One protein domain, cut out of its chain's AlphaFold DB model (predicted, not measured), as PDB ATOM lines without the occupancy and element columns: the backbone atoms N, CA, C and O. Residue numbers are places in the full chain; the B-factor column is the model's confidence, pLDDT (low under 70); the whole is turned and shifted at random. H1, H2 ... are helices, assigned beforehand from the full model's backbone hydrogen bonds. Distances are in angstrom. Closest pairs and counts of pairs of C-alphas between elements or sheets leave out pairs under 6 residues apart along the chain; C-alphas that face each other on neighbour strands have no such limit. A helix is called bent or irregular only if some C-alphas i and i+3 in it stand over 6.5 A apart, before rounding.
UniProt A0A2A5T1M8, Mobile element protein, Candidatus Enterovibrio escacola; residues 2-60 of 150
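Overview. This is residues 2 to 60 of the 150 residues of the protein "Mobile element protein" of Candidatus Enterovibrio escacola (UniProt A0A2A5T1M8). The long bent helix H3 makes an open arc round the short helix H1; H2 meets its first arm, H3a, while H3b reaches away from H2. The 59 printed residues have three named helices, H1, H2, H3, and no named strand: all helix. The whole is only just compact, close to loose, with radius of gyration of the C-alphas 12.0 A and spans of 33 by 22 by 21 A.

Along the chain. Find C-alpha 2 at (46.970, -14.690, 18.967); H1 runs from there to residue 11, 14.1 A. H2, residues 16 to 27, follows, 15.1 A. H3, residues 38 to 59, assigned as one helix by its hydrogen bonds, is bent: C-alphas 46 and 49 are 6.7 A apart. Its arms are H3a, residues 38 to 46, 12.8 A, and H3b, residues 49 to 59, 15.1 A, ending at C-alpha 59 (45.795, -24.987, 8.899).

Arrangement. H1 and H2 only just touch, with 3 pairs of C-alphas within 8 A, closest Phe 8 and Tyr 19, 6.9 A, about perpendicular at 79 degrees. H2, with residues 17 to 21 alone, only just touches H3a, with 3 such pairs, closest His 20 and Tyr 38, 6.7 A. H2 and H3b are apart. Every O i to N i+4 pair is within hydrogen-bond range in H1, H3a and H3b, and 5 of 8 in H2.

Size, cuts and confidence. The C-alphas of His 26 and Gln 60, the two farthest apart, are 33.2 A apart. The printed part has no cut, and no printed residue is under 70 in pLDDT.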
ATOM      1  N   MET A   2      47.762 -13.453  19.074       86.56
ATOM      2  CA  MET A   2      46.970 -14.690  18.967       86.56
ATOM      3  C   MET A   2      47.501 -15.803  19.873       86.56
ATOM      4  O   MET A   2      46.728 -16.456  20.556       86.56
ATOM      5  N   THR A   3      48.827 -15.931  19.946       88.94
ATOM      6  CA  THR A   3      49.546 -16.838  20.850       88.94
ATOM      7  C   THR A   3      49.138 -16.676  22.313       88.94
ATOM      8  O   THR A   3      48.807 -17.659  22.952       88.94
ATOM      9  N   ILE A   4      49.064 -15.440  22.817       90.25
ATOM     10  CA  ILE A   4      48.664 -15.138  24.202       90.25
ATOM     11  C   ILE A   4      47.211 -15.559  24.471       90.25
ATOM     12  O   ILE A   4      46.901 -16.008  25.571       90.25
ATOM     13  N   VAL A   5      46.325 -15.421  23.477       89.00
ATOM     14  CA  VAL A   5      44.914 -15.831  23.579       89.00
ATOM     15  C   VAL A   5      44.778 -17.354  23.552       89.00
ATOM     16  O   VAL A   5      44.012 -17.909  24.331       89.00
ATOM     17  N   ILE A   6      45.531 -18.039  22.689       89.56
ATOM     18  CA  ILE A   6      45.548 -19.507  22.636       89.56
ATOM     19  C   ILE A   6      46.103 -20.073  23.947       89.56
ATOM     20  O   ILE A   6      45.472 -20.941  24.548       89.56
ATOM     21  N   ASP A   7      47.229 -19.539  24.420       91.56
ATOM     22  CA  ASP A   7      47.863 -19.954  25.673       91.56
ATOM     23  C   ASP A   7      46.954 -19.687  26.880       91.56
ATOM     24  O   ASP A   7      46.810 -20.551  27.736       91.56
ATOM     25  N   PHE A   8      46.204 -18.578  26.897       92.31
ATOM     26  CA  PHE A   8      45.189 -18.335  27.928       92.31
ATOM     27  C   PHE A   8      44.192 -19.497  28.037       92.31
ATOM     28  O   PHE A   8      43.948 -20.002  29.132       92.31
ATOM     29  N   HIS A   9      43.654 -19.965  26.908       88.81
ATOM     30  CA  HIS A   9      42.706 -21.078  26.899       88.81
ATOM     31  C   HIS A   9      43.337 -22.411  27.327       88.81
ATOM     32  O   HIS A   9      42.638 -23.253  27.887       88.81
ATOM     33  N   GLN A  10      44.637 -22.600  27.097       90.12
ATOM     34  CA  GLN A  10      45.374 -23.803  27.501       90.12
ATOM     35  C   GLN A  10      45.848 -23.750  28.963       90.12
ATOM     36  O   GLN A  10      45.947 -24.783  29.617       90.12
ATOM     37  N   SER A  11      46.085 -22.551  29.492       90.50
ATOM     38  CA  SER A  11      46.636 -22.305  30.829       90.50
ATOM     39  C   SER A  11      45.669 -22.610  31.981       90.50
ATOM     40  O   SER A  11      46.096 -22.744  33.126       90.50
ATOM     41  N   GLY A  12      44.362 -22.703  31.705       90.44
ATOM     42  CA  GLY A  12      43.336 -23.005  32.710       90.44
ATOM     43  C   GLY A  12      43.007 -21.857  33.676       90.44
ATOM     44  O   GLY A  12      42.267 -22.066  34.639       90.44
ATOM     45  N   TYR A  13      43.517 -20.645  33.436       93.25
ATOM     46  CA  TYR A  13      43.129 -19.465  34.211       93.25
ATOM     47  C   TYR A  13      41.642 -19.141  34.014       93.25
ATOM     48  O   TYR A  13      41.130 -19.141  32.897       93.25
ATOM     49  N   GLN A  14      40.949 -18.818  35.108       91.62
ATOM     50  CA  GLN A  14      39.513 -18.515  35.065       91.62
ATOM     51  C   GLN A  14      39.207 -17.154  34.438       91.62
ATOM     52  O   GLN A  14      38.179 -16.991  33.783       91.62
ATOM     53  N   ASP A  15      40.089 -16.173  34.632       92.00
ATOM     54  CA  ASP A  15      39.891 -14.818  34.144       92.00
ATOM     55  C   ASP A  15      41.125 -14.282  33.404       92.00
ATOM     56  O   ASP A  15      42.277 -14.423  33.828       92.00
ATOM     57  N   PHE A  16      40.864 -13.641  32.263       91.25
ATOM     58  CA  PHE A  16      41.915 -13.142  31.377       91.25
ATOM     59  C   PHE A  16      42.738 -12.019  32.014       91.25
ATOM     60  O   PHE A  16      43.907 -11.836  31.685       91.25
ATOM     61  N   LYS A  17      42.143 -11.250  32.932       92.88
ATOM     62  CA  LYS A  17      42.816 -10.130  33.592       92.88
ATOM     63  C   LYS A  17      43.925 -10.627  34.517       92.88
ATOM     64  O   LYS A  17      45.040 -10.113  34.437       92.88
ATOM     65  N   THR A  18      43.640 -11.629  35.343       93.81
ATOM     66  CA  THR A  18      44.614 -12.270  36.230       93.81
ATOM     67  C   THR A  18      45.703 -12.936  35.411       93.81
ATOM     68  O   THR A  18      46.878 -12.679  35.661       93.81
ATOM     69  N   TYR A  19      45.338 -13.697  34.377       94.94
ATOM     70  CA  TYR A  19      46.305 -14.287  33.451       94.94
ATOM     71  C   TYR A  19      47.228 -13.225  32.829       94.94
ATOM     72  O   TYR A  19      48.451 -13.315  32.918       94.94
ATOM     73  N   HIS A  20      46.674 -12.152  32.270       92.12
ATOM     74  CA  HIS A  20      47.477 -11.123  31.619       92.12
ATOM     75  C   HIS A  20      48.403 -10.394  32.601       92.12
ATOM     76  O   HIS A  20      49.571 -10.162  32.297       92.12
ATOM     77  N   ILE A  21      47.895  -9.976  33.760       92.00
ATOM     78  CA  ILE A  21      48.661  -9.141  34.697       92.00
ATOM     79  C   ILE A  21      49.671  -9.975  35.487       92.00
ATOM     80  O   ILE A  21      50.806  -9.540  35.658       92.00
ATOM     81  N   HIS A  22      49.278 -11.154  35.970       91.75
ATOM     82  CA  HIS A  22      50.117 -11.953  36.866       91.75
ATOM     83  C   HIS A  22      50.980 -12.980  36.137       91.75
ATOM     84  O   HIS A  22      52.044 -13.320  36.649       91.75
ATOM     85  N   PHE A  23      50.557 -13.467  34.967       91.62
ATOM     86  CA  PHE A  23      51.327 -14.441  34.197       91.62
ATOM     87  C   PHE A  23      52.065 -13.781  33.027       91.62
ATOM     88  O   PHE A  23      53.294 -13.731  33.019       91.62
ATOM     89  N   VAL A  24      51.339 -13.183  32.079       92.56
ATOM     90  CA  VAL A  24      51.938 -12.649  30.841       92.56
ATOM     91  C   VAL A  24      52.916 -11.505  31.125       92.56
ATOM     92  O   VAL A  24      54.051 -11.534  30.654       92.56
ATOM     93  N   CYS A  25      52.517 -10.520  31.936       90.12
ATOM     94  CA  CYS A  25      53.382  -9.383  32.272       90.12
ATOM     95  C   CYS A  25      54.587  -9.746  33.157       90.12
ATOM     96  O   CYS A  25      55.487  -8.922  33.292       90.12
ATOM     97  N   HIS A  26      54.602 -10.920  33.794       89.25
ATOM     98  CA  HIS A  26      55.678 -11.297  34.715       89.25
ATOM     99  C   HIS A  26      56.633 -12.330  34.113       89.25
ATOM    100  O   HIS A  26      57.842 -12.204  34.272       89.25
ATOM    101  N   TYR A  27      56.098 -13.319  33.397       89.44
ATOM    102  CA  TYR A  27      56.870 -14.450  32.883       89.44
ATOM    103  C   TYR A  27      57.091 -14.398  31.367       89.44
ATOM    104  O   TYR A  27      58.090 -14.926  30.889       89.44
ATOM    105  N   LEU A  28      56.202 -13.750  30.604       87.50
ATOM    106  CA  LEU A  28      56.248 -13.740  29.132       87.50
ATOM    107  C   LEU A  28      56.705 -12.400  28.536       87.50
ATOM    108  O   LEU A  28      56.673 -12.216  27.322       87.50
ATOM    109  N   THR A  29      57.159 -11.454  29.355       85.62
ATOM    110  CA  THR A  29      57.666 -10.152  28.885       85.62
ATOM    111  C   THR A  29      58.897 -10.271  27.994       85.62
ATOM    112  O   THR A  29      59.040  -9.488  27.060       85.62
ATOM    113  N   ASN A  30      59.746 -11.272  28.230       86.00
ATOM    114  CA  ASN A  30      60.922 -11.524  27.393       86.00
ATOM    115  C   ASN A  30      60.550 -12.068  26.004       86.00
ATOM    116  O   ASN A  30      61.220 -11.755  25.026       86.00
ATOM    117  N   GLU A  31      59.460 -12.833  25.911       87.19
ATOM    118  CA  GLU A  31      58.936 -13.381  24.650       87.19
ATOM    119  C   GLU A  31      58.168 -12.323  23.837       87.19
ATOM    120  O   GLU A  31      58.052 -12.407  22.614       87.19
ATOM    121  N   PHE A  32      57.646 -11.293  24.512       84.81
ATOM    122  CA  PHE A  32      56.888 -10.201  23.906       84.81
ATOM    123  C   PHE A  32      57.448  -8.838  24.340       84.81
ATOM    124  O   PHE A  32      56.829  -8.155  25.158       84.81
ATOM    125  N   PRO A  33      58.583  -8.392  23.766       79.38
ATOM    126  CA  PRO A  33      59.225  -7.131  24.149       79.38
ATOM    127  C   PRO A  33      58.339  -5.891  23.923       79.38
ATOM    128  O   PRO A  33      58.478  -4.896  24.628       79.38
ATOM    129  N   GLU A  34      57.368  -5.960  23.004       84.25
ATOM    130  CA  GLU A  34      56.332  -4.933  22.805       84.25
ATOM    131  C   GLU A  34      54.967  -5.347  23.386       84.25
ATOM    132  O   GLU A  34      53.911  -5.193  22.756       84.25
ATOM    133  N   LEU A  35      54.961  -5.904  24.600       86.69
ATOM    134  CA  LEU A  35      53.720  -6.305  25.253       86.69
ATOM    135  C   LEU A  35      52.775  -5.103  25.410       86.69
ATOM    136  O   LEU A  35      53.112  -4.043  25.938       86.69
ATOM    137  N   VAL A  36      51.549  -5.260  24.919       88.94
ATOM    138  CA  VAL A  36      50.512  -4.231  25.016       88.94
ATOM    139  C   VAL A  36      49.889  -4.225  26.413       88.94
ATOM    140  O   VAL A  36      49.791  -5.260  27.065       88.94
ATOM    141  N   SER A  37      49.413  -3.061  26.865       90.31
ATOM    142  CA  SER A  37      48.650  -2.984  28.114       90.31
ATOM    143  C   SER A  37      47.380  -3.835  28.039       90.31
ATOM    144  O   SER A  37      46.805  -3.996  26.962       90.31
ATOM    145  N   TYR A  38      46.878  -4.298  29.187       88.94
ATOM    146  CA  TYR A  38      45.636  -5.078  29.276       88.94
ATOM    147  C   TYR A  38      44.466  -4.437  28.506       88.94
ATOM    148  O   TYR A  38      43.775  -5.099  27.737       88.94
ATOM    149  N   THR A  39      44.269  -3.121  28.644       88.69
ATOM    150  CA  THR A  39      43.193  -2.392  27.952       88.69
ATOM    151  C   THR A  39      43.379  -2.353  26.436       88.69
ATOM    152  O   THR A  39      42.401  -2.449  25.694       88.69
ATOM    153  N   ARG A  40      44.625  -2.240  25.955       89.50
ATOM    154  CA  ARG A  40      44.956  -2.339  24.527       89.50
ATOM    155  C   ARG A  40      44.815  -3.784  24.039       89.50
ATOM    156  O   ARG A  40      44.326  -3.984  22.930       89.50
ATOM    157  N   MET A  41      45.142  -4.777  24.870       88.75
ATOM    158  CA  MET A  41      44.949  -6.192  24.551       88.75
ATOM    159  C   MET A  41      43.471  -6.536  24.376       88.75
ATOM    160  O   MET A  41      43.128  -7.158  23.380       88.75
ATOM    161  N   LEU A  42      42.584  -6.069  25.259       87.12
ATOM    162  CA  LEU A  42      41.139  -6.300  25.125       87.12
ATOM    163  C   LEU A  42      40.576  -5.773  23.798       87.12
ATOM    164  O   LEU A  42      39.805  -6.462  23.135       87.12
ATOM    165  N   LYS A  43      40.989  -4.567  23.386       88.88
ATOM    166  CA  LYS A  43      40.583  -3.990  22.094       88.88
ATOM    167  C   LYS A  43      41.088  -4.825  20.918       88.88
ATOM    168  O   LYS A  43      40.369  -5.011  19.945       88.88
ATOM    169  N   LEU A  44      42.306  -5.356  21.016       87.50
ATOM    170  CA  LEU A  44      42.872  -6.239  19.996       87.50
ATOM    171  C   LEU A  44      42.187  -7.611  19.975       87.50
ATOM    172  O   LEU A  44      41.953  -8.140  18.895       87.50
ATOM    173  N   MET A  45      41.808  -8.168  21.130       84.06
ATOM    174  CA  MET A  45      41.097  -9.451  21.219       84.06
ATOM    175  C   MET A  45      39.778  -9.439  20.449       84.06
ATOM    176  O   MET A  45      39.465 -10.418  19.776       84.06
ATOM    177  N   GLN A  46      39.056  -8.317  20.462       81.00
ATOM    178  CA  GLN A  46      37.833  -8.152  19.668       81.00
ATOM    179  C   GLN A  46      38.088  -8.263  18.153       81.00
ATOM    180  O   GLN A  46      37.219  -8.725  17.420       81.00
ATOM    181  N   GLY A  47      39.285  -7.894  17.685       86.50
ATOM    182  CA  GLY A  47      39.696  -8.007  16.282       86.50
ATOM    183  C   GLY A  47      40.457  -9.289  15.934       86.50
ATOM    184  O   GLY A  47      40.699  -9.540  14.758       86.50
ATOM    185  N   ILE A  48      40.844 -10.105  16.921       85.56
ATOM    186  CA  ILE A  48      41.669 -11.308  16.714       85.56
ATOM    187  C   ILE A  48      40.856 -12.488  16.178       85.56
ATOM    188  O   ILE A  48      41.421 -13.330  15.487       85.56
ATOM    189  N   LEU A  49      39.547 -12.543  16.443       80.00
ATOM    190  CA  LEU A  49      38.718 -13.695  16.084       80.00
ATOM    191  C   LEU A  49      38.737 -13.994  14.579       80.00
ATOM    192  O   LEU A  49      38.953 -15.132  14.186       80.00
ATOM    193  N   ILE A  50      38.559 -12.976  13.734       84.88
ATOM    194  CA  ILE A  50      38.536 -13.135  12.271       84.88
ATOM    195  C   ILE A  50      39.866 -13.707  11.746       84.88
ATOM    196  O   ILE A  50      39.844 -14.741  11.075       84.88
ATOM    197  N   PRO A  51      41.031 -13.103  12.046       85.75
ATOM    198  CA  PRO A  51      42.301 -13.629  11.568       85.75
ATOM    199  C   PRO A  51      42.708 -14.939  12.273       85.75
ATOM    200  O   PRO A  51      43.381 -15.753  11.649       85.75
ATOM    201  N   LEU A  52      42.253 -15.210  13.504       84.62
ATOM    202  CA  LEU A  52      42.434 -16.516  14.155       84.62
ATOM    203  C   LEU A  52      41.640 -17.611  13.433       84.62
ATOM    204  O   LEU A  52      42.193 -18.663  13.130       84.62
ATOM    205  N   CYS A  53      40.375 -17.356  13.098       81.94
ATOM    206  CA  CYS A  53      39.570 -18.267  12.288       81.94
ATOM    207  C   CYS A  53      40.207 -18.475  10.911       81.94
ATOM    208  O   CYS A  53      40.324 -19.607  10.469       81.94
ATOM    209  N   SER A  54      40.688 -17.412  10.259       87.69
ATOM    210  CA  SER A  54      41.414 -17.531   8.988       87.69
ATOM    211  C   SER A  54      42.657 -18.416   9.112       87.69
ATOM    212  O   SER A  54      42.894 -19.249   8.241       87.69
ATOM    213  N   TYR A  55      43.445 -18.244  10.174       86.25
ATOM    214  CA  TYR A  55      44.629 -19.057  10.447       86.25
ATOM    215  C   TYR A  55      44.261 -20.529  10.672       86.25
ATOM    216  O   TYR A  55      44.836 -21.411  10.041       86.25
ATOM    217  N   LEU A  56      43.260 -20.801  11.511       82.00
ATOM    218  CA  LEU A  56      42.808 -22.162  11.794       82.00
ATOM    219  C   LEU A  56      42.234 -22.839  10.548       82.00
ATOM    220  O   LEU A  56      42.591 -23.975  10.275       82.00
ATOM    221  N   THR A  57      41.417 -22.144   9.756       79.88
ATOM    222  CA  THR A  57      40.870 -22.675   8.496       79.88
ATOM    223  C   THR A  57      41.963 -22.920   7.458       79.88
ATOM    224  O   THR A  57      41.862 -23.857   6.675       79.88
ATOM    225  N   HIS A  58      43.027 -22.113   7.450       83.19
ATOM    226  CA  HIS A  58      44.190 -22.347   6.592       83.19
ATOM    227  C   HIS A  58      45.000 -23.579   7.030       83.19
ATOM    228  O   HIS A  58      45.526 -24.302   6.189       83.19
ATOM    229  N   HIS A  59      45.109 -23.819   8.337       75.44
ATOM    230  CA  HIS A  59      45.795 -24.987   8.899       75.44
ATOM    231  C   HIS A  59      44.919 -26.242   8.988       75.44
ATOM    232  O   HIS A  59      45.439 -27.321   9.265       75.44
ATOM    233  N   GLN A  60      43.611 -26.128   8.758       71.56
ATOM    234  CA  GLN A  60      42.735 -27.281   8.627       71.56
ATOM    235  C   GLN A  60      43.084 -28.015   7.337       71.56
ATOM    236  O   GLN A  60      42.991 -27.471   6.235       71.56
TER     237      GLN A  60